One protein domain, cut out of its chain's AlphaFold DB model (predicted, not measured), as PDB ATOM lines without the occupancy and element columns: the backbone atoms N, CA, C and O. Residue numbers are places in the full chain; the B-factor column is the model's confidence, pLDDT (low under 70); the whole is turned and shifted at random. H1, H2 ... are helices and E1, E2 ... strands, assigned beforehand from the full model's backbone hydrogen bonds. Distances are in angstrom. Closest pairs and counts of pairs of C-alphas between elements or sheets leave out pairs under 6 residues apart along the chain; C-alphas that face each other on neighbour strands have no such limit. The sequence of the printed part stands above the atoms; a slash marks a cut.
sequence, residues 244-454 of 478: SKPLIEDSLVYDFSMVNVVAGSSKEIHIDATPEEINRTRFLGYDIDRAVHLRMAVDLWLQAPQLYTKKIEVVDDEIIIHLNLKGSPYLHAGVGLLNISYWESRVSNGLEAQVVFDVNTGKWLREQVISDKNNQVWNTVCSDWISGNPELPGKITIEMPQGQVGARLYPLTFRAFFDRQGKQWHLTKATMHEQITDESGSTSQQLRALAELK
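Overview. This is residues 244 to 454 of the 478 residues of an uncharacterized protein of Planctomycetes bacterium (UniProt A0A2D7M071). A wide, twisted sheet of eleven strands has a small sheet of three strands, E3, E6 and E7, packed over part of one face, the strands of the two crossed at 66 degrees, as a sandwich in which the small sheet covers only part of the large one. H2 packs on the large sheet at E8 and E5, while H1 and H3 only graze that sheet. The 211 printed residues hold three named helices and fourteen named strands, in the order E1 E2 H1 E3 H2 H3 E4 to E14, and the class is mostly strand. The large sheet runs E2 E1 E14 E13 E12 E11 E10 E9 E8 E5 E4 and the small one E3 E6 E7, both antiparallel throughout. The whole is compact, with a radius of gyration of the C-alphas of 17.3 A and spans of 48 by 43 by 31 A.

Along the chain. The printed part begins at Ser 244, and E1, residues 252 to 260, starts with C-alpha 252 at (140.288, 164.342, 194.261) and is 24.5 A long. E2, residues 265 to 273, is 25.3 A long. H1, residues 275 to 284, measures 15.0 A. Then come three short elements: E3, residues 293 to 295, with C-alpha 293 at (134.887, 177.870, 202.726), H2, residues 297 to 303, and H3, residues 305 to 308. E4 is residues 309 to 315, E5 residues 318 to 324, E6 residues 331 to 337 and E7 residues 341 to 347. E8, residues 350 to 358, is 23.7 A long, E9, residues 364 to 371, 22.0 A, and E10, residues 376 to 386, 28.5 A. E11, residues 392 to 405, bends by 96 degrees at residue 402 and is 28.8 A from first to last C-alpha. E12, residues 408 to 421, bends by 70 degrees at residue 411 and is 37.8 A long. E13, residues 424 to 437, is 39.4 A long, and E14, residues 443 to 454, 33.0 A, ending with C-alpha 454 at (138.943, 161.054, 204.708).

Arrangement. In the large sheet, E8 to E14 form a meander, each strand the antiparallel neighbour of the one before. For instance, N 398 of E11 and O 414 of E12 are 2.8 A apart, within hydrogen-bond range. E1 is antiparallel to E14 at 153 degrees, with N 257 and O 452 at 2.8 A. The hairpin E1 and E2 ends in the edge strand E2, with N 256 and O 269 at 2.8 A. The other edge strand is E4, in a hairpin with E5, where N 313 and O 320 are 2.9 A apart. E5 is the antiparallel neighbour of E8, with N 321 and O 355 at 2.8 A. In the small sheet, E6 is the inner strand: N 293 of E3 and O 334 are 2.9 A apart, as are N 335 and O 343 of E7. The parts of the two sheets that face each other are 6.5 A apart centre to centre. E7 and E11 come closest at the C-alphas of Arg 346 and Gln 404, 4.9 A. E7 runs on into E8 across a break of 2 residues, at 100 degrees. H2 has a height of 8.9 A over the large sheet, and its closest C-alphas to E8 are those of Val 298 and Val 355, 6.2 A. H2 and H3 only just touch, only at the corner, with 3 pairs of C-alphas within 8 A, the closest being Trp 301 and Tyr 308 at 5.7 A. H1 is apart from both other helices. In H2 every O i to N i+4 pair is within hydrogen-bond range, in H1 4 of 6, and H3 is too short for such a pair.

Size, cuts and confidence. The two C-alphas farthest apart are those of Glu 276 and Ser 440, 53.9 A. The printed part has no cut. No link is long; H1 to E3 and E5 to E6 are short, and the other links are tight. The mean pLDDT of the printed part is 90.2, with residues 337 to 342 under 70.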
ATOM      1  N   SER A 244     144.065 182.038 197.913       79.25
ATOM      2  CA  SER A 244     143.814 182.851 196.712       79.25
ATOM      3  C   SER A 244     143.235 182.164 195.467       79.25
ATOM      4  O   SER A 244     142.529 182.855 194.734       79.25
ATOM      5  N   LYS A 245     143.570 180.888 195.196       85.94
ATOM      6  CA  LYS A 245     143.073 179.929 194.166       85.94
ATOM      7  C   LYS A 245     144.234 178.978 193.781       85.94
ATOM      8  O   LYS A 245     144.928 179.233 192.789       85.94
ATOM      9  N   PRO A 246     144.504 177.912 194.558       84.38
ATOM     10  CA  PRO A 246     145.679 177.058 194.367       84.38
ATOM     11  C   PRO A 246     145.589 176.196 193.099       84.38
ATOM     12  O   PRO A 246     144.494 176.021 192.552       84.38
ATOM     13  N   LEU A 247     146.736 175.666 192.622       83.44
ATOM     14  CA  LEU A 247     146.718 174.676 191.525       83.44
ATOM     15  C   LEU A 247     146.165 173.401 192.091       83.44
ATOM     16  O   LEU A 247     146.650 172.964 193.129       83.44
ATOM     17  N   ILE A 248     145.280 172.783 191.334       82.31
ATOM     18  CA  ILE A 248     144.920 171.401 191.556       82.31
ATOM     19  C   ILE A 248     145.349 170.665 190.298       82.31
ATOM     20  O   ILE A 248     144.888 170.992 189.206       82.31
ATOM     21  N   GLU A 249     146.338 169.788 190.454       83.62
ATOM     22  CA  GLU A 249     146.920 168.990 189.366       83.62
ATOM     23  C   GLU A 249     146.394 167.554 189.389       83.62
ATOM     24  O   GLU A 249     146.282 166.925 188.342       83.62
ATOM     25  N   ASP A 250     146.030 167.070 190.576       85.56
ATOM     26  CA  ASP A 250     145.615 165.695 190.816       85.56
ATOM     27  C   ASP A 250     144.093 165.611 190.995       85.56
ATOM     28  O   ASP A 250     143.452 166.550 191.478       85.56
ATOM     29  N   SER A 251     143.509 164.475 190.605       88.56
ATOM     30  CA  SER A 251     142.115 164.170 190.929       88.56
ATOM     31  C   SER A 251     141.925 164.007 192.436       88.56
ATOM     32  O   SER A 251     142.829 163.617 193.173       88.56
ATOM     33  N   LEU A 252     140.706 164.277 192.874       88.44
ATOM     34  CA  LEU A 252     140.288 164.342 194.261       88.44
ATOM     35  C   LEU A 252     139.284 163.233 194.539       88.44
ATOM     36  O   LEU A 252     138.197 163.255 193.969       88.44
ATOM     37  N   VAL A 253     139.623 162.312 195.442       91.25
ATOM     38  CA  VAL A 253     138.692 161.275 195.903       91.25
ATOM     39  C   VAL A 253     138.640 161.264 197.427       91.25
ATOM     40  O   VAL A 253     139.662 161.034 198.079       91.25
ATOM     41  N   TYR A 254     137.468 161.511 198.015       91.38
ATOM     42  CA  TYR A 254     137.289 161.454 199.468       91.38
ATOM     43  C   TYR A 254     135.864 161.155 199.906       91.38
ATOM     44  O   TYR A 254     134.897 161.418 199.192       91.38
ATOM     45  N   ASP A 255     135.761 160.703 201.151       92.19
ATOM     46  CA  ASP A 255     134.515 160.657 201.900       92.19
ATOM     47  C   ASP A 255     134.479 161.813 202.899       92.19
ATOM     48  O   ASP A 255     135.419 162.045 203.662       92.19
ATOM     49  N   PHE A 256     133.381 162.556 202.879       91.62
ATOM     50  CA  PHE A 256     133.123 163.680 203.759       91.62
ATOM     51  C   PHE A 256     131.914 163.382 204.629       91.62
ATOM     52  O   PHE A 256     130.874 162.953 204.134       91.62
ATOM     53  N   SER A 257     132.024 163.681 205.918       91.75
ATOM     54  CA  SER A 257     130.937 163.558 206.881       91.75
ATOM     55  C   SER A 257     130.764 164.854 207.668       91.75
ATOM     56  O   SER A 257     131.720 165.576 207.950       91.75
ATOM     57  N   MET A 258     129.524 165.177 208.019       90.81
ATOM     58  CA  MET A 258     129.185 166.351 208.817       90.81
ATOM     59  C   MET A 258     128.023 166.053 209.752       90.81
ATOM     60  O   MET A 258     127.056 165.393 209.374       90.81
ATOM     61  N   VAL A 259     128.075 166.650 210.941       90.62
ATOM     62  CA  VAL A 259     126.962 166.755 211.882       90.62
ATOM     63  C   VAL A 259     126.745 168.224 212.246       90.62
ATOM     64  O   VAL A 259     127.651 168.899 212.733       90.62
ATOM     65  N   ASN A 260     125.525 168.719 212.046       88.88
ATOM     66  CA  ASN A 260     125.043 169.975 212.614       88.88
ATOM     67  C   ASN A 260     124.206 169.647 213.853       88.88
ATOM     68  O   ASN A 260     123.082 169.153 213.751       88.88
ATOM     69  N   VAL A 261     124.776 169.929 215.023       88.31
ATOM     70  CA  VAL A 261     124.196 169.593 216.327       88.31
ATOM     71  C   VAL A 261     122.936 170.419 216.591       88.31
ATOM     72  O   VAL A 261     121.968 169.898 217.131       88.31
ATOM     73  N   VAL A 262     122.919 171.688 216.170       84.31
ATOM     74  CA  VAL A 262     121.782 172.600 216.394       84.31
ATOM     75  C   VAL A 262     120.568 172.185 215.570       84.31
ATOM     76  O   VAL A 262     119.446 172.216 216.064       84.31
ATOM     77  N   ALA A 263     120.794 171.797 214.316       83.62
ATOM     78  CA  ALA A 263     119.731 171.362 213.417       83.62
ATOM     79  C   ALA A 263     119.357 169.878 213.591       83.62
ATOM     80  O   ALA A 263     118.374 169.436 213.001       83.62
ATOM     81  N   GLY A 264     120.138 169.103 214.353       86.06
ATOM     82  CA  GLY A 264     119.948 167.656 214.490       86.06
ATOM     83  C   GLY A 264     120.120 166.898 213.171       86.06
ATOM     84  O   GLY A 264     119.453 165.890 212.950       86.06
ATOM     85  N   SER A 265     120.970 167.394 212.269       87.00
ATOM     86  CA  SER A 265     121.131 166.843 210.920       87.00
ATOM     87  C   SER A 265     122.550 166.344 210.687       87.00
ATOM     88  O   SER A 265     123.505 167.037 211.043       87.00
ATOM     89  N   SER A 266     122.694 165.215 210.002       89.38
ATOM     90  CA  SER A 266     123.975 164.716 209.501       89.38
ATOM     91  C   SER A 266     123.960 164.561 207.984       89.38
ATOM     92  O   SER A 266     122.894 164.489 207.364       89.38
ATOM     93  N   LYS A 267     125.150 164.564 207.380       88.56
ATOM     94  CA  LYS A 267     125.353 164.349 205.945       88.56
ATOM     95  C   LYS A 267     126.643 163.586 205.706       88.56
ATOM     96  O   LYS A 267     127.645 163.861 206.359       88.56
ATOM     97  N   GLU A 268     126.603 162.699 204.725       89.81
ATOM     98  CA  GLU A 268     127.760 161.986 204.194       89.81
ATOM     99  C   GLU A 268     127.774 162.171 202.679       89.81
ATOM    100  O   GLU A 268     126.726 162.117 202.031       89.81
ATOM    101  N   ILE A 269     128.942 162.482 202.125       87.75
ATOM    102  CA  ILE A 269     129.128 162.789 200.708       87.75
ATOM    103  C   ILE A 269     130.416 162.118 200.249       87.75
ATOM    104  O   ILE A 269     131.469 162.328 200.844       87.75
ATOM    105  N   HIS A 270     130.326 161.363 199.161       89.56
ATOM    106  CA  HIS A 270     131.486 160.893 198.422       89.56
ATOM    107  C   HIS A 270     131.792 161.876 197.290       89.56
ATOM    108  O   HIS A 270     130.881 162.268 196.555       89.56
ATOM    109  N   ILE A 271     133.053 162.275 197.153       88.06
ATOM    110  CA  ILE A 271     133.541 163.113 196.058       88.06
ATOM    111  C   ILE A 271     134.555 162.309 195.253       88.06
ATOM    112  O   ILE A 271     135.502 161.779 195.826       88.06
ATOM    113  N   ASP A 272     134.359 162.279 193.938       89.81
ATOM    114  CA  ASP A 272     135.337 161.886 192.923       89.81
ATOM    115  C   ASP A 272     135.322 162.998 191.868       89.81
ATOM    116  O   ASP A 272     134.293 163.228 191.230       89.81
ATOM    117  N   ALA A 273     136.399 163.778 191.789       87.94
ATOM    118  CA  ALA A 273     136.461 164.962 190.942       87.94
ATOM    119  C   ALA A 273     137.828 165.115 190.271       87.94
ATOM    120  O   ALA A 273     138.884 165.043 190.899       87.94
ATOM    121  N   THR A 274     137.806 165.402 188.979       89.00
ATOM    122  CA  THR A 274     138.975 165.769 188.180       89.00
ATOM    123  C   THR A 274     139.425 167.211 188.458       89.00
ATOM    124  O   THR A 274     138.629 168.046 188.902       89.00
ATOM    125  N   PRO A 275     140.676 167.580 188.123       87.69
ATOM    126  CA  PRO A 275     141.135 168.970 188.182       87.69
ATOM    127  C   PRO A 275     140.248 169.966 187.423       87.69
ATOM    128  O   PRO A 275     140.104 171.118 187.842       87.69
ATOM    129  N   GLU A 276     139.648 169.551 186.302       84.81
ATOM    130  CA  GLU A 276     138.723 170.406 185.557       84.81
ATOM    131  C   GLU A 276     137.448 170.669 186.371       84.81
ATOM    132  O   GLU A 276     137.092 171.830 186.576       84.81
ATOM    133  N   GLU A 277     136.808 169.630 186.909       86.19
ATOM    134  CA  GLU A 277     135.607 169.754 187.751       86.19
ATOM    135  C   GLU A 277     135.862 170.591 189.009       86.19
ATOM    136  O   GLU A 277     135.045 171.442 189.371       86.19
ATOM    137  N   ILE A 278     137.025 170.431 189.640       86.94
ATOM    138  CA  ILE A 278     137.439 171.230 190.800       86.94
ATOM    139  C   ILE A 278     137.564 172.711 190.422       86.94
ATOM    140  O   ILE A 278     137.007 173.586 191.084       86.94
ATOM    141  N   ASN A 279     138.230 173.028 189.310       83.19
ATOM    142  CA  ASN A 279     138.313 174.413 188.845       83.19
ATOM    143  C   ASN A 279     136.937 174.985 188.478       83.19
ATOM    144  O   ASN A 279     136.688 176.178 188.671       83.19
ATOM    145  N   ARG A 280     136.029 174.150 187.962       81.19
ATOM    146  CA  ARG A 280     134.684 174.572 187.567       81.19
ATOM    147  C   ARG A 280     133.766 174.815 188.764       81.19
ATOM    148  O   ARG A 280     133.064 175.824 188.793       81.19
ATOM    149  N   THR A 281     133.797 173.949 189.771       81.94
ATOM    150  CA  THR A 281     133.004 174.088 191.006       81.94
ATOM    151  C   THR A 281     133.342 175.364 191.780       81.94
ATOM    152  O   THR A 281     132.438 175.995 192.334       81.94
ATOM    153  N   ARG A 282     134.586 175.854 191.695       81.94
ATOM    154  CA  ARG A 282     134.971 177.166 192.245       81.94
ATOM    155  C   ARG A 282     134.210 178.345 191.631       81.94
ATOM    156  O   ARG A 282     133.947 179.319 192.334       81.94
ATOM    157  N   PHE A 283     133.771 178.279 190.365       77.56
ATOM    158  CA  PHE A 283     132.904 179.329 189.792       77.56
ATOM    159  C   PHE A 283     131.531 179.393 190.464       77.56
ATOM    160  O   PHE A 283     130.923 180.465 190.516       77.56
ATOM    161  N   LEU A 284     131.067 178.260 190.991       75.81
ATOM    162  CA  LEU A 284     129.850 178.160 191.790       75.81
ATOM    163  C   LEU A 284     130.090 178.515 193.270       75.81
ATOM    164  O   LEU A 284     129.151 178.482 194.059       75.81
ATOM    165  N   GLY A 285     131.324 178.878 193.641       77.19
ATOM    166  CA  GLY A 285     131.711 179.207 195.011       77.19
ATOM    167  C   GLY A 285     131.942 177.990 195.907       77.19
ATOM    168  O   GLY A 285     131.824 178.132 197.121       77.19
ATOM    169  N   TYR A 286     132.238 176.816 195.333       80.88
ATOM    170  CA  TYR A 286     132.572 175.606 196.088       80.88
ATOM    171  C   TYR A 286     134.061 175.274 195.963       80.88
ATOM    172  O   TYR A 286     134.547 175.003 194.867       80.88
ATOM    173  N   ASP A 287     134.753 175.233 197.101       83.19
ATOM    174  CA  ASP A 287     136.157 174.814 197.208       83.19
ATOM    175  C   ASP A 287     136.223 173.328 197.598       83.19
ATOM    176  O   ASP A 287     136.642 172.965 198.702       83.19
ATOM    177  N   ILE A 288     135.747 172.445 196.711       86.50
ATOM    178  CA  ILE A 288     135.628 171.009 197.023       86.50
ATOM    179  C   ILE A 288     136.977 170.361 197.352       86.50
ATOM    180  O   ILE A 288     137.009 169.426 198.143       86.50
ATOM    181  N   ASP A 289     138.081 170.891 196.821       85.19
ATOM    182  CA  ASP A 289     139.452 170.446 197.090       85.19
ATOM    183  C   ASP A 289     139.926 170.731 198.514       85.19
ATOM    184  O   ASP A 289     140.810 170.042 199.021       85.19
ATOM    185  N   ARG A 290     139.309 171.711 199.176       83.00
ATOM    186  CA  ARG A 290     139.601 172.050 200.569       83.00
ATOM    187  C   ARG A 290     138.528 171.548 201.526       83.00
ATOM    188  O   ARG A 290     138.796 171.462 202.719       83.00
ATOM    189  N   ALA A 291     137.311 171.306 201.032       84.12
ATOM    190  CA  ALA A 291     136.105 171.077 201.830       84.12
ATOM    191  C   ALA A 291     135.867 172.148 202.917       84.12
ATOM    192  O   ALA A 291     135.125 171.931 203.868       84.12
ATOM    193  N   VAL A 292     136.482 173.326 202.785       85.06
ATOM    194  CA  VAL A 292     136.285 174.483 203.659       85.06
ATOM    195  C   VAL A 292     136.024 175.706 202.812       85.06
ATOM    196  O   VAL A 292     136.610 175.883 201.748       85.06
ATOM    197  N   HIS A 293     135.154 176.570 203.312       84.06
ATOM    198  CA  HIS A 293     134.887 177.870 202.726       84.06
ATOM    199  C   HIS A 293     135.553 178.910 203.616       84.06
ATOM    200  O   HIS A 293     135.029 179.264 204.674       84.06
ATOM    201  N   LEU A 294     136.737 179.358 203.202       88.44
ATOM    202  CA  LEU A 294     137.497 180.387 203.897       88.44
ATOM    203  C   LEU A 294     137.637 181.597 202.983       88.44
ATOM    204  O   LEU A 294     138.406 181.580 202.025       88.44
ATOM    205  N   ARG A 295     136.923 182.670 203.321       90.88
ATOM    206  CA  ARG A 295     137.149 183.995 202.750       90.88
ATOM    207  C   ARG A 295     137.658 184.894 203.856       90.88
ATOM    208  O   ARG A 295     136.886 185.524 204.574       90.88
ATOM    209  N   MET A 296     138.973 184.865 203.993       93.81
ATOM    210  CA  MET A 296     139.751 185.608 204.976       93.81
ATOM    211  C   MET A 296     140.282 186.906 204.360       93.81
ATOM    212  O   MET A 296     140.326 187.043 203.133       93.81
ATOM    213  N   ALA A 297     140.720 187.854 205.186       96.19
ATOM    214  CA  ALA A 297     141.310 189.095 204.683       96.19
ATOM    215  C   ALA A 297     142.603 188.819 203.887       96.19
ATOM    216  O   ALA A 297     142.817 189.420 202.834       96.19
ATOM    217  N   VAL A 298     143.403 187.838 204.323       96.25
ATOM    218  CA  VAL A 298     144.577 187.338 203.597       96.25
ATOM    219  C   VAL A 298     144.214 186.771 202.223       96.25
ATOM    220  O   VAL A 298     144.908 187.045 201.249       96.25
ATOM    221  N   ASP A 299     143.098 186.043 202.107       93.44
ATOM    222  CA  ASP A 299     142.644 185.472 200.833       93.44
ATOM    223  C   ASP A 299     142.215 186.566 199.842       93.44
ATOM    224  O   ASP A 299     142.559 186.508 198.659       93.44
ATOM    225  N   LEU A 300     141.519 187.600 200.328       94.19
ATOM    226  CA  LEU A 300     141.141 188.763 199.522       94.19
ATOM    227  C   LEU A 300     142.367 189.561 199.063       94.19
ATOM    228  O   LEU A 300     142.468 189.905 197.883       94.19
ATOM    229  N   TRP A 301     143.304 189.832 199.976       96.00
ATOM    230  CA  TRP A 301     144.518 190.583 199.666       96.00
ATOM    231  C   TRP A 301     145.400 189.849 198.661       96.00
ATOM    232  O   TRP A 301     145.813 190.457 197.682       96.00
ATOM    233  N   LEU A 302     145.621 188.542 198.827       95.25
ATOM    234  CA  LEU A 302     146.424 187.764 197.880       95.25
ATOM    235  C   LEU A 302     145.831 187.772 196.464       95.25
ATOM    236  O   LEU A 302     146.589 187.747 195.498       95.25
ATOM    237  N   GLN A 303     144.505 187.860 196.320       92.38
ATOM    238  CA  GLN A 303     143.858 187.935 195.006       92.38
ATOM    239  C   GLN A 303     144.015 189.292 194.310       92.38
ATOM    240  O   GLN A 303     143.951 189.345 193.078       92.38
ATOM    241  N   ALA A 304     144.164 190.384 195.067       93.06
ATOM    242  CA  ALA A 304     144.316 191.736 194.531       93.06
ATOM    243  C   ALA A 304     145.025 192.681 195.517       93.06
ATOM    244  O   ALA A 304     144.391 193.585 196.077       93.06
ATOM    245  N   PRO A 305     146.339 192.528 195.736       94.56
ATOM    246  CA  PRO A 305     147.059 193.314 196.733       94.56
ATOM    247  C   PRO A 305     146.945 194.828 196.494       94.56
ATOM    248  O   PRO A 305     146.814 195.600 197.443       94.56
ATOM    249  N   GLN A 306     146.872 195.256 195.237       91.56
ATOM    250  CA  GLN A 306     146.690 196.647 194.829       91.56
ATOM    251  C   GLN A 306     145.302 197.235 195.142       91.56
ATOM    252  O   GLN A 306     145.171 198.449 195.225       91.56
ATOM    253  N   LEU A 307     144.262 196.404 195.309       92.25
ATOM    254  CA  LEU A 307     142.923 196.871 195.704       92.25
ATOM    255  C   LEU A 307     142.803 197.063 197.217       92.25
ATOM    256  O   LEU A 307     142.033 197.909 197.676       92.25
ATOM    257  N   TYR A 308     143.510 196.241 197.992       95.19
ATOM    258  CA  TYR A 308     143.294 196.145 199.434       95.19
ATOM    259  C   TYR A 308     144.367 196.847 200.264       95.19
ATOM    260  O   TYR A 308     144.039 197.327 201.345       95.19
ATOM    261  N   THR A 309     145.614 196.939 199.796       95.62
ATOM    262  CA  THR A 309     146.720 197.483 200.602       95.62
ATOM    263  C   THR A 309     146.529 198.974 200.890       95.62
ATOM    264  O   THR A 309     146.458 199.786 199.972       95.62
ATOM    265  N   LYS A 310     146.497 199.342 202.174       95.38
ATOM    266  CA  LYS A 310     146.617 200.730 202.651       95.38
ATOM    267  C   LYS A 310     148.057 201.081 202.999       95.38
ATOM    268  O   LYS A 310     148.530 202.159 202.659       95.38
ATOM    269  N   LYS A 311     148.720 200.191 203.737       96.31
ATOM    270  CA  LYS A 311     150.061 200.399 204.283       96.31
ATOM    271  C   LYS A 311     150.752 199.055 204.478       96.31
ATOM    272  O   LYS A 311     150.094 198.070 204.808       96.31
ATOM    273  N   ILE A 312     152.065 199.047 204.295       97.75
ATOM    274  CA  ILE A 312     152.947 197.927 204.613       97.75
ATOM    275  C   ILE A 312     153.920 198.415 205.682       97.75
ATOM    276  O   ILE A 312     154.488 199.502 205.554       97.75
ATOM    277  N   GLU A 313     154.084 197.633 206.740       96.94
ATOM    278  CA  GLU A 313     155.028 197.890 207.825       96.94
ATOM    279  C   GLU A 313     155.867 196.643 208.070       96.94
ATOM    280  O   GLU A 313     155.361 195.528 207.978       96.94
ATOM    281  N   VAL A 314     157.140 196.835 208.400       96.56
ATOM    282  CA  VAL A 314     158.021 195.765 208.868       96.56
ATOM    283  C   VAL A 314     158.422 196.120 210.294       96.56
ATOM    284  O   VAL A 314     158.947 197.211 210.525       96.56
ATOM    285  N   VAL A 315     158.118 195.235 211.238       95.00
ATOM    286  CA  VAL A 315     158.378 195.404 212.671       95.00
ATOM    287  C   VAL A 315     158.988 194.106 213.176       95.00
ATOM    288  O   VAL A 315     158.347 193.061 213.109       95.00
ATOM    289  N   ASP A 316     160.225 194.174 213.664       93.31
ATOM    290  CA  ASP A 316     160.996 193.006 214.098       93.31
ATOM    291  C   ASP A 316     161.035 191.909 213.008       93.31
ATOM    292  O   ASP A 316     161.444 192.176 211.876       93.31
ATOM    293  N   ASP A 317     160.588 190.693 213.333       95.50
ATOM    294  CA  ASP A 317     160.496 189.549 212.418       95.50
ATOM    295  C   ASP A 317     159.127 189.444 211.705       95.50
ATOM    296  O   ASP A 317     158.797 188.419 211.100       95.50
ATOM    297  N   GLU A 318     158.309 190.498 211.741       97.75
ATOM    298  CA  GLU A 318     156.967 190.511 211.161       97.75
ATOM    299  C   GLU A 318     156.808 191.569 210.063       97.75
ATOM    300  O   GLU A 318     157.256 192.712 210.173       97.75
ATOM    301  N   ILE A 319     156.105 191.199 208.991       98.12
ATOM    302  CA  ILE A 319     155.554 192.140 208.018       98.12
ATOM    303  C   ILE A 319     154.040 192.225 208.209       98.12
ATOM    304  O   ILE A 319     153.324 191.220 208.170       98.12
ATOM    305  N   ILE A 320     153.556 193.444 208.420       98.44
ATOM    306  CA  ILE A 320     152.160 193.763 208.699       98.44
ATOM    307  C   ILE A 320     151.584 194.499 207.493       98.44
ATOM    308  O   ILE A 320     152.061 195.562 207.089       98.44
ATOM    309  N   ILE A 321     150.522 193.935 206.925       98.38
ATOM    310  CA  ILE A 321     149.779 194.527 205.819       98.38
ATOM    311  C   ILE A 321     148.464 195.081 206.355       98.38
ATOM    312  O   ILE A 321     147.583 194.332 206.783       98.38
ATOM    313  N   HIS A 322     148.318 196.401 206.301       98.12
ATOM    314  CA  HIS A 322     147.082 197.093 206.652       98.12
ATOM    315  C   HIS A 322     146.178 197.163 205.428       98.12
ATOM    316  O   HIS A 322     146.599 197.627 204.365       98.12
ATOM    317  N   LEU A 323     144.927 196.733 205.574       97.50
ATOM    318  CA  LEU A 323     143.981 196.553 204.477       97.50
ATOM    319  C   LEU A 323     142.756 197.468 204.586       97.50
ATOM    320  O   LEU A 323     142.239 197.734 205.672       97.50
ATOM    321  N   ASN A 324     142.243 197.898 203.431       95.19
ATOM    322  CA  ASN A 324     140.934 198.528 203.272       95.19
ATOM    323  C   ASN A 324     139.908 197.508 202.764       95.19
ATOM    324  O   ASN A 324     139.835 197.252 201.559       95.19
ATOM    325  N   LEU A 325     139.071 196.986 203.658       94.12
ATOM    326  CA  LEU A 325     137.992 196.060 203.310       94.12
ATOM    327  C   LEU A 325     136.684 196.769 202.928       94.12
ATOM    328  O   LEU A 325     135.716 196.113 202.556       94.12
ATOM    329  N   LYS A 326     136.614 198.106 202.943       90.88
ATOM    330  CA  LYS A 326     135.410 198.810 202.479       90.88
ATOM    331  C   LYS A 326     135.072 198.409 201.037       90.88
ATOM    332  O   LYS A 326     135.914 198.506 200.146       90.88
ATOM    333  N   GLY A 327     133.827 197.982 200.819       88.00
ATOM    334  CA  GLY A 327     133.340 197.508 199.519       88.00
ATOM    335  C   GLY A 327     133.746 196.071 199.168       88.00
ATOM    336  O   GLY A 327     133.405 195.600 198.081       88.00
ATOM    337  N   SER A 328     134.453 195.363 200.057       90.94
ATOM    338  CA  SER A 328     134.760 193.948 199.869       90.94
ATOM    339  C   SER A 328     133.518 193.072 200.049       90.94
ATOM    340  O   SER A 328     132.554 193.469 200.711       90.94
ATOM    341  N   PRO A 329     133.528 191.846 199.504       88.50
ATOM    342  CA  PRO A 329     132.588 190.819 199.924       88.50
ATOM    343  C   PRO A 329     132.714 190.559 201.430       88.50
ATOM    344  O   PRO A 329     133.761 190.816 202.028       88.50
ATOM    345  N   TYR A 330     131.664 189.991 202.023       90.38
ATOM    346  CA  TYR A 330     131.703 189.541 203.413       90.38
ATOM    347  C   TYR A 330     132.779 188.482 203.617       90.38
ATOM    348  O   TYR A 330     132.962 187.616 202.756       90.38
ATOM    349  N   LEU A 331     133.433 188.535 204.775       92.81
ATOM    350  CA  LEU A 331     134.303 187.462 205.235       92.81
ATOM    351  C   LEU A 331     133.446 186.293 205.699       92.81
ATOM    352  O   LEU A 331     132.349 186.501 206.232       92.81
ATOM    353  N   HIS A 332     133.932 185.073 205.499       92.38
ATOM    354  CA  HIS A 332     133.234 183.888 205.974       92.38
ATOM    355  C   HIS A 332     134.157 182.728 206.297       92.38
ATOM    356  O   HIS A 332     135.244 182.587 205.732       92.38
ATOM    357  N   ALA A 333     133.695 181.914 207.239       92.75
ATOM    358  CA  ALA A 333     134.334 180.682 207.657       92.75
ATOM    359  C   ALA A 333     133.270 179.608 207.822       92.75
ATOM    360  O   ALA A 333     132.232 179.818 208.467       92.75
ATOM    361  N   GLY A 334     133.533 178.451 207.239       90.06
ATOM    362  CA  GLY A 334     132.560 177.384 207.216       90.06
ATOM    363  C   GLY A 334     133.033 176.156 206.471       90.06
ATOM    364  O   GLY A 334     134.149 176.083 205.955       90.06
ATOM    365  N   VAL A 335     132.130 175.194 206.407       85.62
ATOM    366  CA  VAL A 335     132.255 173.989 205.601       85.62
ATOM    367  C   VAL A 335     131.024 173.927 204.720       85.62
ATOM    368  O   VAL A 335     129.900 173.989 205.228       85.62
ATOM    369  N   GLY A 336     131.233 173.816 203.413       71.56
ATOM    370  CA  GLY A 336     130.156 173.740 202.443       71.56
ATOM    371  C   GLY A 336     130.525 172.865 201.255       71.56
ATOM    372  O   GLY A 336     131.664 172.887 200.807       71.56
ATOM    373  N   LEU A 337     129.566 172.079 200.759       65.69
ATOM    374  CA  LEU A 337     129.740 171.245 199.566       65.69
ATOM    375  C   LEU A 337     128.487 171.315 198.691       65.69
ATOM    376  O   LEU A 337     127.396 170.983 199.157       65.69
ATOM    377  N   LEU A 338     128.658 171.744 197.433       59.94
ATOM    378  CA  LEU A 338     127.683 171.660 196.330       59.94
ATOM    379  C   LEU A 338     126.253 172.137 196.660       59.94
ATOM    380  O   LEU A 338     125.284 171.630 196.105       59.94
ATOM    381  N   ASN A 339     126.100 173.110 197.565       57.28
ATOM    382  CA  ASN A 339     124.814 173.574 198.119       57.28
ATOM    383  C   ASN A 339     124.034 172.520 198.928       57.28
ATOM    384  O   ASN A 339     122.908 172.768 199.356       57.28
ATOM    385  N   ILE A 340     124.611 171.337 199.125       51.78
ATOM    386  CA  ILE A 340     123.974 170.206 199.794       51.78
ATOM    387  C   ILE A 340     124.236 170.288 201.297       51.78
ATOM    388  O   ILE A 340     123.355 169.950 202.078       51.78
ATOM    389  N   SER A 341     125.382 170.807 201.728       54.84
ATOM    390  CA  SER A 341     125.724 170.994 203.141       54.84
ATOM    391  C   SER A 341     126.267 172.400 203.308       54.84
ATOM    392  O   SER A 341     127.169 172.747 202.552       54.84
ATOM    393  N   TYR A 342     125.788 173.204 204.258       68.62
ATOM    394  CA  TYR A 342     126.599 174.331 204.713       68.62
ATOM    395  C   TYR A 342     126.358 174.697 206.174       68.62
ATOM    396  O   TYR A 342     125.238 174.925 206.630       68.62
ATOM    397  N   TRP A 343     127.474 174.784 206.887       83.06
ATOM    398  CA  TRP A 343     127.643 175.672 208.018       83.06
ATOM    399  C   TRP A 343     128.539 176.799 207.507       83.06
ATOM    400  O   TRP A 343     129.670 176.562 207.099       83.06
ATOM    401  N   GLU A 344     128.033 178.023 207.540       86.75
ATOM    402  CA  GLU A 344     128.807 179.216 207.225       86.75
ATOM    403  C   GLU A 344     128.465 180.284 208.259       86.75
ATOM    404  O   GLU A 344     127.291 180.529 208.545       86.75
ATOM    405  N   SER A 345     129.494 180.902 208.829       88.94
ATOM    406  CA  SER A 345     129.354 182.146 209.573       88.94
ATOM    407  C   SER A 345     129.985 183.268 208.770       88.94
ATOM    408  O   SER A 345     131.058 183.085 208.189       88.94
ATOM    409  N   ARG A 346     129.318 184.422 208.737       92.25
ATOM    410  CA  ARG A 346     129.762 185.600 207.987       92.25
ATOM    411  C   ARG A 346     130.024 186.779 208.905       92.25
ATOM    412  O   ARG A 346     129.362 186.927 209.927       92.25
ATOM    413  N   VAL A 347     130.935 187.650 208.493       90.00
ATOM    414  CA  VAL A 347     131.164 188.949 209.126       90.00
ATOM    415  C   VAL A 347     131.091 190.027 208.050       90.00
ATOM    416  O   VAL A 347     131.911 190.072 207.131       90.00
ATOM    417  N   SER A 348     130.058 190.866 208.139       84.69
ATOM    418  CA  SER A 348     129.725 191.881 207.131       84.69
ATOM    419  C   SER A 348     130.167 193.297 207.492       84.69
ATOM    420  O   SER A 348     130.168 194.173 206.632       84.69
ATOM    421  N   ASN A 349     130.511 193.539 208.755       88.69
ATOM    422  CA  ASN A 349     130.853 194.854 209.297       88.69
ATOM    423  C   ASN A 349     132.366 195.110 209.394       88.69
ATOM    424  O   ASN A 349     132.756 196.171 209.872       88.69
ATOM    425  N   GLY A 350     133.214 194.173 208.959       91.50
ATOM    426  CA  GLY A 350     134.663 194.376 208.898       91.50
ATOM    427  C   GLY A 350     135.038 195.396 207.821       91.50
ATOM    428  O   GLY A 350     134.683 195.221 206.658       91.50
ATOM    429  N   LEU A 351     135.748 196.461 208.202       93.31
ATOM    430  CA  LEU A 351     136.143 197.550 207.297       93.31
ATOM    431  C   LEU A 351     137.651 197.677 207.122       93.31
ATOM    432  O   LEU A 351     138.113 198.102 206.062       93.31
ATOM    433  N   GLU A 352     138.420 197.306 208.138       96.56
ATOM    434  CA  GLU A 352     139.876 197.342 208.099       96.56
ATOM    435  C   GLU A 352     140.429 196.042 208.648       96.56
ATOM    436  O   GLU A 352     139.823 195.431 209.529       96.56
ATOM    437  N   ALA A 353     141.576 195.626 208.125       97.75
ATOM    438  CA  ALA A 353     142.252 194.441 208.614       97.75
ATOM    439  C   ALA A 353     143.758 194.644 208.703       97.75
ATOM    440  O   ALA A 353     144.334 195.428 207.952       97.75
ATOM    441  N   GLN A 354     144.379 193.894 209.601       98.19
ATOM    442  CA  GLN A 354     145.820 193.713 209.673       98.19
ATOM    443  C   GLN A 354     146.109 192.247 209.393       98.19
ATOM    444  O   GLN A 354     145.565 191.376 210.070       98.19
ATOM    445  N   VAL A 355     146.938 191.974 208.390       98.38
ATOM    446  CA  VAL A 355     147.399 190.622 208.060       98.38
ATOM    447  C   VAL A 355     148.892 190.560 208.320       98.38
ATOM    448  O   VAL A 355     149.635 191.406 207.826       98.38
ATOM    449  N   VAL A 356     149.323 189.572 209.097       98.38
ATOM    450  CA  VAL A 356     150.700 189.476 209.582       98.38
ATOM    451  C   VAL A 356     151.369 188.224 209.039       98.38
ATOM    452  O   VAL A 356     150.797 187.129 209.097       98.38
ATOM    453  N   PHE A 357     152.592 188.391 208.546       98.12
ATOM    454  CA  PHE A 357     153.445 187.309 208.071       98.12
ATOM    455  C   PHE A 357     154.822 187.379 208.728       98.12
ATOM    456  O   PHE A 357     155.301 188.457 209.063       98.12
ATOM    457  N   ASP A 358     155.468 186.229 208.852       97.38
ATOM    458  CA  ASP A 358     156.870 186.126 209.248       97.38
ATOM    459  C   ASP A 358     157.778 186.577 208.089       97.38
ATOM    460  O   ASP A 358     157.635 186.102 206.957       97.38
ATOM    461  N   VAL A 359     158.718 187.491 208.345       97.31
ATOM    462  CA  VAL A 359     159.578 188.066 207.291       97.31
ATOM    463  C   VAL A 359     160.545 187.054 206.687       97.31
ATOM    464  O   VAL A 359     160.920 187.181 205.520       97.31
ATOM    465  N   ASN A 360     160.961 186.053 207.462       95.31
ATOM    466  CA  ASN A 360     162.017 185.121 207.084       95.31
ATOM    467  C   ASN A 360     161.487 184.004 206.180       95.31
ATOM    468  O   ASN A 360     162.114 183.648 205.177       95.31
ATOM    469  N   THR A 361     160.303 183.497 206.507       94.88
ATOM    470  CA  THR A 361     159.642 182.357 205.869       94.88
ATOM    471  C   THR A 361     158.497 182.770 204.944       94.88
ATOM    472  O   THR A 361     158.074 181.983 204.098       94.88
ATOM    473  N   GLY A 362     157.960 183.984 205.096       95.62
ATOM    474  CA  GLY A 362     156.745 184.432 204.414       95.62
ATOM    475  C   GLY A 362     155.467 183.747 204.914       95.62
ATOM    476  O   GLY A 362     154.408 183.929 204.310       95.62
ATOM    477  N   LYS A 363     155.541 182.933 205.978       96.00
ATOM    478  CA  LYS A 363     154.385 182.234 206.549       96.00
ATOM    479  C   LYS A 363     153.382 183.228 207.107       96.00
ATOM    480  O   LYS A 363     153.739 184.145 207.839       96.00
ATOM    481  N   TRP A 364     152.112 183.004 206.805       97.12
ATOM    482  CA  TRP A 364     151.020 183.745 207.423       97.12
ATOM    483  C   TRP A 364     150.843 183.342 208.891       97.12
ATOM    484  O   TRP A 364     150.722 182.162 209.216       97.12
ATOM    485  N   LEU A 365     150.812 184.324 209.785       96.62
ATOM    486  CA  LEU A 365     150.723 184.087 211.225       96.62
ATOM    487  C   LEU A 365     149.297 184.300 211.724       96.62
ATOM    488  O   LEU A 365     148.717 183.436 212.387       96.62
ATOM    489  N   ARG A 366     148.727 185.464 211.399       97.81
ATOM    490  CA  ARG A 366     147.421 185.896 211.901       97.81
ATOM    491  C   ARG A 366     146.797 186.985 211.039       97.81
ATOM    492  O   ARG A 366     147.478 187.652 210.258       97.81
ATOM    493  N   GLU A 367     145.500 187.189 211.213       97.94
ATOM    494  CA  GLU A 367     144.812 188.404 210.782       97.94
ATOM    495  C   GLU A 367     143.809 188.876 211.832       97.94
ATOM    496  O   GLU A 367     143.172 188.073 212.512       97.94
ATOM    497  N   GLN A 368     143.633 190.188 211.919       97.94
ATOM    498  CA  GLN A 368     142.619 190.825 212.748       97.94
ATOM    499  C   GLN A 368     141.788 191.757 211.875       97.94
ATOM    500  O   GLN A 368     142.340 192.468 211.036       97.94
ATOM    501  N   VAL A 369     140.470 191.773 212.073       97.75
ATOM    502  CA  VAL A 369     139.549 192.653 211.346       97.75
ATOM    503  C   VAL A 369     138.709 193.441 212.332       97.75
ATOM    504  O   VAL A 369     138.126 192.888 213.273       97.75
ATOM    505  N   ILE A 370     138.618 194.739 212.073       95.94
ATOM    506  CA  ILE A 370     137.893 195.701 212.890       95.94
ATOM    507  C   ILE A 370     136.740 196.332 212.108       95.94
ATOM    508  O   ILE A 370     136.783 196.486 210.882       95.94
ATOM    509  N   SER A 371     135.686 196.672 212.841       93.69
ATOM    510  CA  SER A 371     134.524 197.410 212.335       93.69
ATOM    511  C   SER A 371     134.740 198.925 212.333       93.69
ATOM    512  O   SER A 371     135.728 199.425 212.865       93.69
ATOM    513  N   ASP A 372     133.774 199.667 211.789       88.31
ATOM    514  CA  ASP A 372     133.687 201.136 211.875       88.31
ATOM    515  C   ASP A 372     133.756 201.683 213.308       88.31
ATOM    516  O   ASP A 372     134.271 202.774 213.540       88.31
ATOM    517  N   LYS A 373     133.253 200.917 214.277       89.31
ATOM    518  CA  LYS A 373     133.268 201.249 215.708       89.31
ATOM    519  C   LYS A 373     134.543 200.800 216.420       89.31
ATOM    520  O   LYS A 373     134.565 200.780 217.645       89.31
ATOM    521  N   ASN A 374     135.572 200.402 215.672       90.38
ATOM    522  CA  ASN A 374     136.839 199.894 216.198       90.38
ATOM    523  C   ASN A 374     136.701 198.628 217.071       90.38
ATOM    524  O   ASN A 374     137.587 198.299 217.854       90.38
ATOM    525  N   ASN A 375     135.588 197.899 216.940       93.25
ATOM    526  CA  ASN A 375     135.425 196.601 217.588       93.25
ATOM    527  C   ASN A 375     136.053 195.519 216.713       93.25
ATOM    528  O   ASN A 375     135.808 195.507 215.502       93.25
ATOM    529  N   GLN A 376     136.775 194.584 217.329       94.94
ATOM    530  CA  GLN A 376     137.211 193.357 216.670       94.94
ATOM    531  C   GLN A 376     135.990 192.509 216.305       94.94
ATOM    532  O   GLN A 376     135.180 192.157 217.162       94.94
ATOM    533  N   VAL A 377     135.874 192.167 215.026       95.44
ATOM    534  CA  VAL A 377     134.762 191.361 214.496       95.44
ATOM    535  C   VAL A 377     135.223 190.014 213.959       95.44
ATOM    536  O   VAL A 377     134.408 189.115 213.767       95.44
ATOM    537  N   TRP A 378     136.529 189.867 213.754       96.62
ATOM    538  CA  TRP A 378     137.158 188.665 213.241       96.62
ATOM    539  C   TRP A 378     138.616 188.636 213.689       96.62
ATOM    540  O   TRP A 378     139.319 189.645 213.588       96.62
ATOM    541  N   ASN A 379     139.067 187.493 214.181       97.69
ATOM    542  CA  ASN A 379     140.460 187.255 214.523       97.69
ATOM    543  C   ASN A 379     140.826 185.836 214.118       97.69
ATOM    544  O   ASN A 379     140.138 184.891 214.496       97.69
ATOM    545  N   THR A 380     141.903 185.692 213.364       97.69
ATOM    546  CA  THR A 380     142.329 184.400 212.845       97.69
ATOM    547  C   THR A 380     143.789 184.168 213.141       97.69
ATOM    548  O   THR A 380     144.613 185.056 212.944       97.69
ATOM    549  N   VAL A 381     144.114 182.944 213.542       97.69
ATOM    550  CA  VAL A 381     145.483 182.515 213.821       97.69
ATOM    551  C   VAL A 381     145.766 181.187 213.126       97.69
ATOM    552  O   VAL A 381     144.955 180.254 213.186       97.69
ATOM    553  N   CYS A 382     146.940 181.095 212.501       96.38
ATOM    554  CA  CYS A 382     147.541 179.833 212.094       96.38
ATOM    555  C   CYS A 382     148.390 179.306 213.255       96.38
ATOM    556  O   CYS A 382     149.464 179.828 213.541       96.38
ATOM    557  N   SER A 383     147.883 178.302 213.969       92.44
ATOM    558  CA  SER A 383     148.541 177.786 215.180       92.44
ATOM    559  C   SER A 383     149.476 176.603 214.923       92.44
ATOM    560  O   SER A 383     150.122 176.139 215.855       92.44
ATOM    561  N   ASP A 384     149.490 176.076 213.700       94.69
ATOM    562  CA  ASP A 384     150.299 174.919 213.329       94.69
ATOM    563  C   ASP A 384     150.591 174.919 211.824       94.69
ATOM    564  O   ASP A 384     149.758 175.370 211.032       94.69
ATOM    565  N   TRP A 385     151.748 174.382 211.439       95.50
ATOM    566  CA  TRP A 385     152.220 174.276 210.061       95.50
ATOM    567  C   TRP A 385     152.696 172.854 209.768       95.50
ATOM    568  O   TRP A 385     153.523 172.294 210.481       95.50
ATOM    569  N   ILE A 386     152.211 172.297 208.665       94.44
ATOM    570  CA  ILE A 386     152.625 170.999 208.147       94.44
ATOM    571  C   ILE A 386     153.945 171.179 207.399       94.44
ATOM    572  O   ILE A 386     154.016 171.907 206.400       94.44
ATOM    573  N   SER A 387     154.977 170.481 207.866       89.56
ATOM    574  CA  SER A 387     156.296 170.448 207.237       89.56
ATOM    575  C   SER A 387     156.243 169.903 205.804       89.56
ATOM    576  O   SER A 387     155.470 169.001 205.478       89.56
ATOM    577  N   GLY A 388     157.116 170.411 204.936       85.00
ATOM    578  CA  GLY A 388     157.256 169.956 203.555       85.00
ATOM    579  C   GLY A 388     157.730 171.073 202.632       85.00
ATOM    580  O   GLY A 388     158.077 172.157 203.085       85.00
ATOM    581  N   ASN A 389     157.743 170.816 201.325       83.06
ATOM    582  CA  ASN A 389     157.960 171.857 200.322       83.06
ATOM    583  C   ASN A 389     156.769 171.874 199.345       83.06
ATOM    584  O   ASN A 389     156.561 170.878 198.640       83.06
ATOM    585  N   PRO A 390     155.933 172.926 199.343       86.06
ATOM    586  CA  PRO A 390     155.892 174.019 200.324       86.06
ATOM    587  C   PRO A 390     155.370 173.538 201.691       86.06
ATOM    588  O   PRO A 390     154.732 172.483 201.774       86.06
ATOM    589  N   GLU A 391     155.635 174.306 202.747       91.12
ATOM    590  CA  GLU A 391     154.953 174.164 204.039       91.12
ATOM    591  C   GLU A 391     153.531 174.733 203.941       91.12
ATOM    592  O   GLU A 391     153.273 175.656 203.166       91.12
ATOM    593  N   LEU A 392     152.592 174.171 204.702       93.19
ATOM    594  CA  LEU A 392     151.160 174.471 204.575       93.19
ATOM    595  C   LEU A 392     150.504 174.642 205.955       93.19
ATOM    596  O   LEU A 392     150.962 174.009 206.904       93.19
ATOM    597  N   PRO A 393     149.425 175.432 206.103       95.25
ATOM    598  CA  PRO A 393     148.721 175.540 207.380       95.25
ATOM    599  C   PRO A 393     148.189 174.181 207.856       95.25
ATOM    600  O   PRO A 393     147.455 173.518 207.128       95.25
ATOM    601  N   GLY A 394     148.532 173.780 209.080       96.25
ATOM    602  CA  GLY A 394     148.015 172.569 209.733       96.25
ATOM    603  C   GLY A 394     146.773 172.833 210.576       96.25
ATOM    604  O   GLY A 394     145.877 171.994 210.666       96.25
ATOM    605  N   LYS A 395     146.660 174.032 211.158       97.25
ATOM    606  CA  LYS A 395     145.501 174.405 211.973       97.25
ATOM    607  C   LYS A 395     145.196 175.891 211.887       97.25
ATOM    608  O   LYS A 395     146.007 176.723 212.294       97.25
ATOM    609  N   ILE A 396     143.977 176.199 211.457       97.19
ATOM    610  CA  ILE A 396     143.440 177.558 211.374       97.19
ATOM    611  C   ILE A 396     142.307 177.697 212.389       97.19
ATOM    612  O   ILE A 396     141.362 176.904 212.396       97.19
ATOM    613  N   THR A 397     142.394 178.709 213.251       97.88
ATOM    614  CA  THR A 397     141.333 179.065 214.204       97.88
ATOM    615  C   THR A 397     140.840 180.468 213.912       97.88
ATOM    616  O   THR A 397     141.657 181.374 213.802       97.88
ATOM    617  N   ILE A 398     139.524 180.634 213.808       97.50
ATOM    618  CA  ILE A 398     138.850 181.895 213.501       97.50
ATOM    619  C   ILE A 398     137.836 182.178 214.606       97.50
ATOM    620  O   ILE A 398     136.909 181.399 214.837       97.50
ATOM    621  N   GLU A 399     137.994 183.313 215.264       96.88
ATOM    622  CA  GLU A 399     137.082 183.851 216.260       96.88
ATOM    623  C   GLU A 399     136.231 184.951 215.631       96.88
ATOM    624  O   GLU A 399     136.744 185.911 215.057       96.88
ATOM    625  N   MET A 400     134.917 184.815 215.757       96.06
ATOM    626  CA  MET A 400     133.923 185.737 215.222       96.06
ATOM    627  C   MET A 400     133.001 186.172 216.362       96.06
ATOM    628  O   MET A 400     131.959 185.549 216.562       96.06
ATOM    629  N   PRO A 401     133.339 187.235 217.115       94.12
ATOM    630  CA  PRO A 401     132.500 187.731 218.210       94.12
ATOM    631  C   PRO A 401     131.063 188.066 217.781       94.12
ATOM    632  O   PRO A 401     130.140 188.013 218.588       94.12
ATOM    633  N   GLN A 402     130.875 188.404 216.502       90.38
ATOM    634  CA  GLN A 402     129.578 188.687 215.887       90.38
ATOM    635  C   GLN A 402     129.391 187.874 214.598       90.38
ATOM    636  O   GLN A 402     129.034 188.416 213.554       90.38
ATOM    637  N   GLY A 403     129.670 186.573 214.654       91.19
ATOM    638  CA  GLY A 403     129.467 185.667 213.530       91.19
ATOM    639  C   GLY A 403     127.990 185.546 213.157       91.19
ATOM    640  O   GLY A 403     127.152 185.181 213.981       91.19
ATOM    641  N   GLN A 404     127.652 185.865 211.912       90.50
ATOM    642  CA  GLN A 404     126.282 185.830 211.420       90.50
ATOM    643  C   GLN A 404     125.925 184.449 210.863       90.50
ATOM    644  O   GLN A 404     126.505 184.011 209.869       90.50
ATOM    645  N   VAL A 405     124.901 183.818 211.444       87.31
ATOM    646  CA  VAL A 405     124.269 182.593 210.936       87.31
ATOM    647  C   VAL A 405     122.801 182.896 210.641       87.31
ATOM    648  O   VAL A 405     121.982 183.110 211.542       87.31
ATOM    649  N   GLY A 406     122.458 182.953 209.353       83.75
ATOM    650  CA  GLY A 406     121.152 183.440 208.910       83.75
ATOM    651  C   GLY A 406     120.924 184.894 209.340       83.75
ATOM    652  O   GLY A 406     121.723 185.775 209.033       83.75
ATOM    653  N   ALA A 407     119.832 185.157 210.055       85.31
ATOM    654  CA  ALA A 407     119.499 186.495 210.552       85.31
ATOM    655  C   ALA A 407     120.068 186.804 211.951       85.31
ATOM    656  O   ALA A 407     119.847 187.897 212.468       85.31
ATOM    657  N   ARG A 408     120.752 185.848 212.594       89.25
ATOM    658  CA  ARG A 408     121.203 185.963 213.988       89.25
ATOM    659  C   ARG A 408     122.720 186.096 214.068       89.25
ATOM    660  O   ARG A 408     123.435 185.552 213.229       89.25
ATOM    661  N   LEU A 409     123.177 186.813 215.089       91.12
ATOM    662  CA  LEU A 409     124.588 186.978 215.420       91.12
ATOM    663  C   LEU A 409     124.916 186.118 216.635       91.12
ATOM    664  O   LEU A 409     124.161 186.116 217.607       91.12
ATOM    665  N   TYR A 410     126.044 185.427 216.572       91.62
ATOM    666  CA  TYR A 410     126.544 184.565 217.629       91.62
ATOM    667  C   TYR A 410     128.050 184.792 217.805       91.62
ATOM    668  O   TYR A 410     128.754 184.994 216.812       91.62
ATOM    669  N   PRO A 411     128.575 184.722 219.033       94.62
ATOM    670  CA  PRO A 411     130.009 184.647 219.259       94.62
ATOM    671  C   PRO A 411     130.490 183.233 218.919       94.62
ATOM    672  O   PRO A 411     130.191 182.258 219.610       94.62
ATOM    673  N   LEU A 412     131.202 183.103 217.805       95.50
ATOM    674  CA  LEU A 412     131.549 181.818 217.210       95.50
ATOM    675  C   LEU A 412     133.059 181.597 217.158       95.50
ATOM    676  O   LEU A 412     133.845 182.525 216.982       95.50
ATOM    677  N   THR A 413     133.466 180.336 217.247       96.56
ATOM    678  CA  THR A 413     134.839 179.892 217.015       96.56
ATOM    679  C   THR A 413     134.835 178.755 215.998       96.56
ATOM    680  O   THR A 413     134.394 177.642 216.296       96.56
ATOM    681  N   PHE A 414     135.349 179.034 214.803       96.69
ATOM    682  CA  PHE A 414     135.603 178.049 213.755       96.69
ATOM    683  C   PHE A 414     137.032 177.519 213.909       96.69
ATOM    684  O   PHE A 414     137.978 178.296 214.024       96.69
ATOM    685  N   ARG A 415     137.212 176.200 213.898       97.25
ATOM    686  CA  ARG A 415     138.539 175.562 213.868       97.25
ATOM    687  C   ARG A 415     138.585 174.581 212.711       97.25
ATOM    688  O   ARG A 415     137.724 173.706 212.669       97.25
ATOM    689  N   ALA A 416     139.579 174.698 211.837       96.25
ATOM    690  CA  ALA A 416     139.880 173.723 210.795       96.25
ATOM    691  C   ALA A 416     141.280 173.144 210.994       96.25
ATOM    692  O   ALA A 416     142.230 173.866 211.299       96.25
ATOM    693  N   PHE A 417     141.369 171.835 210.813       97.06
ATOM    694  CA  PHE A 417     142.570 171.030 210.928       97.06
ATOM    695  C   PHE A 417     142.837 170.396 209.574       97.06
ATOM    696  O   PHE A 417     141.923 169.852 208.951       97.06
ATOM    697  N   PHE A 418     144.077 170.473 209.133       95.25
ATOM    698  CA  PHE A 418     144.499 170.016 207.826       95.25
ATOM    699  C   PHE A 418     145.626 169.008 207.972       95.25
ATOM    700  O   PHE A 418     146.347 169.004 208.969       95.25
ATOM    701  N   ASP A 419     145.781 168.179 206.951       93.12
ATOM    702  CA  ASP A 419     146.925 167.292 206.806       93.12
ATOM    703  C   ASP A 419     147.383 167.273 205.340       93.12
ATOM    704  O   ASP A 419     146.730 167.817 204.435       93.12
ATOM    705  N   ARG A 420     148.543 166.668 205.101       88.94
ATOM    706  CA  ARG A 420     149.123 166.482 203.782       88.94
ATOM    707  C   ARG A 420     149.288 165.000 203.486       88.94
ATOM    708  O   ARG A 420     150.088 164.314 204.113       88.94
ATOM    709  N   GLN A 421     148.630 164.542 202.427       86.19
ATOM    710  CA  GLN A 421     148.882 163.227 201.847       86.19
ATOM    711  C   GLN A 421     149.464 163.400 200.441       86.19
ATOM    712  O   GLN A 421     148.803 163.886 199.526       86.19
ATOM    713  N   GLY A 422     150.743 163.060 200.263       82.31
ATOM    714  CA  GLY A 422     151.450 163.310 199.003       82.31
ATOM    715  C   GLY A 422     151.555 164.809 198.687       82.31
ATOM    716  O   GLY A 422     152.166 165.570 199.440       82.31
ATOM    717  N   LYS A 423     150.984 165.247 197.561       79.12
ATOM    718  CA  LYS A 423     150.902 166.672 197.179       79.12
ATOM    719  C   LYS A 423     149.647 167.373 197.706       79.12
ATOM    720  O   LYS A 423     149.534 168.587 197.568       79.12
ATOM    721  N   GLN A 424     148.724 166.628 198.306       82.62
ATOM    722  CA  GLN A 424     147.394 167.122 198.600       82.62
ATOM    723  C   GLN A 424     147.276 167.654 200.029       82.62
ATOM    724  O   GLN A 424     147.362 166.900 200.998       82.62
ATOM    725  N   TRP A 425     147.037 168.961 200.134       89.50
ATOM    726  CA  TRP A 425     146.592 169.633 201.353       89.50
ATOM    727  C   TRP A 425     145.079 169.477 201.481       89.50
ATOM    728  O   TRP A 425     144.355 169.858 200.563       89.50
ATOM    729  N   HIS A 426     144.593 168.905 202.578       89.19
ATOM    730  CA  HIS A 426     143.167 168.625 202.739       89.19
ATOM    731  C   HIS A 426     142.710 168.844 204.174       89.19
ATOM    732  O   HIS A 426     143.481 168.687 205.122       89.19
ATOM    733  N   LEU A 427     141.437 169.203 204.327       92.81
ATOM    734  CA  LEU A 427     140.769 169.214 205.621       92.81
ATOM    735  C   LEU A 427     140.729 167.790 206.175       92.81
ATOM    736  O   LEU A 427     140.335 166.877 205.462       92.81
ATOM    737  N   THR A 428     141.056 167.604 207.447       94.81
ATOM    738  CA  THR A 428     140.775 166.358 208.179       94.81
ATOM    739  C   THR A 428     139.581 166.530 209.102       94.81
ATOM    740  O   THR A 428     138.749 165.633 209.229       94.81
ATOM    741  N   LYS A 429     139.463 167.709 209.726       95.81
ATOM    742  CA  LYS A 429     138.403 168.023 210.682       95.81
ATOM    743  C   LYS A 429     138.089 169.512 210.717       95.81
ATOM    744  O   LYS A 429     138.997 170.338 210.718       95.81
ATOM    745  N   ALA A 430     136.817 169.865 210.862       95.81
ATOM    746  CA  ALA A 430     136.386 171.216 211.209       95.81
ATOM    747  C   ALA A 430     135.353 171.204 212.339       95.81
ATOM    748  O   ALA A 430     134.525 170.301 212.424       95.81
ATOM    749  N   THR A 431     135.366 172.223 213.202       96.31
ATOM    750  CA  THR A 431     134.411 172.346 214.321       96.31
ATOM    751  C   THR A 431     133.938 173.776 214.531       96.31
ATOM    752  O   THR A 431     134.758 174.698 214.508       96.31
ATOM    753  N   MET A 432     132.633 173.948 214.761       95.62
ATOM    754  CA  MET A 432     132.021 175.222 215.137       95.62
ATOM    755  C   MET A 432     131.676 175.189 216.603       95.62
ATOM    756  O   MET A 432     130.940 174.298 217.029       95.62
ATOM    757  N   HIS A 433     132.121 176.185 217.345       95.56
ATOM    758  CA  HIS A 433     131.697 176.378 218.720       95.56
ATOM    759  C   HIS A 433     130.995 177.718 218.851       95.56
ATOM    760  O   HIS A 433     131.429 178.700 218.257       95.56
ATOM    761  N   GLU A 434     129.931 177.755 219.637       94.81
ATOM    762  CA  GLU A 434     129.336 178.996 220.116       94.81
ATOM    763  C   GLU A 434     129.788 179.234 221.549       94.81
ATOM    764  O   GLU A 434     129.785 178.309 222.365       94.81
ATOM    765  N   GLN A 435     130.198 180.463 221.840       93.31
ATOM    766  CA  GLN A 435     130.459 180.893 223.203       93.31
ATOM    767  C   GLN A 435     129.130 181.266 223.858       93.31
ATOM    768  O   GLN A 435     128.405 182.130 223.373       93.31
ATOM    769  N   ILE A 436     128.795 180.603 224.955       89.81
ATOM    770  CA  ILE A 436     127.561 180.855 225.691       89.81
ATOM    771  C   ILE A 436     127.954 181.362 227.062       89.81
ATOM    772  O   ILE A 436     128.609 180.651 227.827       89.81
ATOM    773  N   THR A 437     127.553 182.593 227.348       86.56
ATOM    774  CA  THR A 437     127.653 183.179 228.678       86.56
ATOM    775  C   THR A 437     126.346 182.913 229.407       86.56
ATOM    776  O   THR A 437     125.277 183.273 228.915       86.56
ATOM    777  N   ASP A 438     126.426 182.231 230.543       84.12
ATOM    778  CA  ASP A 438     125.263 181.976 231.385       84.12
ATOM    779  C   ASP A 438     124.885 183.203 232.235       84.12
ATOM    780  O   ASP A 438     125.567 184.231 232.237       84.12
ATOM    781  N   GLU A 439     123.780 183.096 232.978       84.25
ATOM    782  CA  GLU A 439     123.285 184.162 233.863       84.25
ATOM    783  C   GLU A 439     124.276 184.534 234.981       84.25
ATOM    784  O   GLU A 439     124.186 185.625 235.543       84.25
ATOM    785  N   SER A 440     125.245 183.661 235.288       81.75
ATOM    786  CA  SER A 440     126.305 183.912 236.270       81.75
ATOM    787  C   SER A 440     127.515 184.652 235.682       81.75
ATOM    788  O   SER A 440     128.439 185.004 236.414       81.75
ATOM    789  N   GLY A 441     127.517 184.904 234.367       80.88
ATOM    790  CA  GLY A 441     128.642 185.487 233.639       80.88
ATOM    791  C   GLY A 441     129.730 184.472 233.270       80.88
ATOM    792  O   GLY A 441     130.747 184.854 232.685       80.88
ATOM    793  N   SER A 442     129.537 183.184 233.572       85.75
ATOM    794  CA  SER A 442     130.474 182.127 233.196       85.75
ATOM    795  C   SER A 442     130.326 181.809 231.714       85.75
ATOM    796  O   SER A 442     129.221 181.616 231.205       85.75
ATOM    797  N   THR A 443     131.448 181.778 230.996       85.69
ATOM    798  CA  THR A 443     131.462 181.520 229.552       85.69
ATOM    799  C   THR A 443     131.891 180.085 229.277       85.69
ATOM    800  O   THR A 443     132.960 179.648 229.700       85.69
ATOM    801  N   SER A 444     131.067 179.358 228.526       90.75
ATOM    802  CA  SER A 444     131.328 177.991 228.068       90.75
ATOM    803  C   SER A 444     131.337 177.917 226.538       90.75
ATOM    804  O   SER A 444     130.813 178.800 225.861       90.75
ATOM    805  N   GLN A 445     131.953 176.874 225.972       93.62
ATOM    806  CA  GLN A 445     131.913 176.610 224.530       93.62
ATOM    807  C   GLN A 445     130.996 175.424 224.241       93.62
ATOM    808  O   GLN A 445     131.240 174.321 224.727       93.62
ATOM    809  N   GLN A 446     129.980 175.630 223.403       94.25
ATOM    810  CA  GLN A 446     129.105 174.560 222.934       94.25
ATOM    811  C   GLN A 446     129.418 174.214 221.479       94.25
ATOM    812  O   GLN A 446     129.359 175.076 220.602       94.25
ATOM    813  N   LEU A 447     129.698 172.937 221.203       94.69
ATOM    814  CA  LEU A 447     129.843 172.438 219.835       94.69
ATOM    815  C   LEU A 447     128.508 172.585 219.088       94.69
ATOM    816  O   LEU A 447     127.484 172.042 219.500       94.69
ATOM    817  N   ARG A 448     128.526 173.316 217.974       92.81
ATOM    818  CA  ARG A 448     127.371 173.516 217.090       92.81
ATOM    819  C   ARG A 448     127.443 172.665 215.833       92.81
ATOM    820  O   ARG A 448     126.406 172.247 215.327       92.81
ATOM    821  N   ALA A 449     128.647 172.398 215.336       92.81
ATOM    822  CA  ALA A 449     128.847 171.571 214.156       92.81
ATOM    823  C   ALA A 449     130.234 170.923 214.147       92.81
ATOM    824  O   ALA A 449     131.195 171.479 214.679       92.81
ATOM    825  N   LEU A 450     130.315 169.763 213.505       94.69
ATOM    826  CA  LEU A 450     131.525 168.982 213.277       94.69
ATOM    827  C   LEU A 450     131.513 168.496 211.827       94.69
ATOM    828  O   LEU A 450     130.471 168.073 211.333       94.69
ATOM    829  N   ALA A 451     132.661 168.533 211.167       93.38
ATOM    830  CA  ALA A 451     132.878 167.883 209.886       93.38
ATOM    831  C   ALA A 451     134.209 167.136 209.895       93.38
ATOM    832  O   ALA A 451     135.160 167.590 210.533       93.38
ATOM    833  N   GLU A 452     134.267 166.022 209.177       94.12
ATOM    834  CA  GLU A 452     135.457 165.195 209.007       94.12
ATOM    835  C   GLU A 452     135.562 164.753 207.550       94.12
ATOM    836  O   GLU A 452     134.553 164.523 206.879       94.12
ATOM    837  N   LEU A 453     136.791 164.645 207.058       92.38
ATOM    838  CA  LEU A 453     137.074 164.220 205.694       92.38
ATOM    839  C   LEU A 453     138.179 163.175 205.709       92.38
ATOM    840  O   LEU A 453     139.171 163.296 206.429       92.38
ATOM    841  N   LYS A 454     137.997 162.146 204.883       92.25
ATOM    842  CA  LYS A 454     138.943 161.054 204.708       92.25
ATOM    843  C   LYS A 454     139.270 160.888 203.231       92.25
ATOM    844  O   LYS A 454     138.404 160.517 202.443       92.25
TER     845      LYS A 454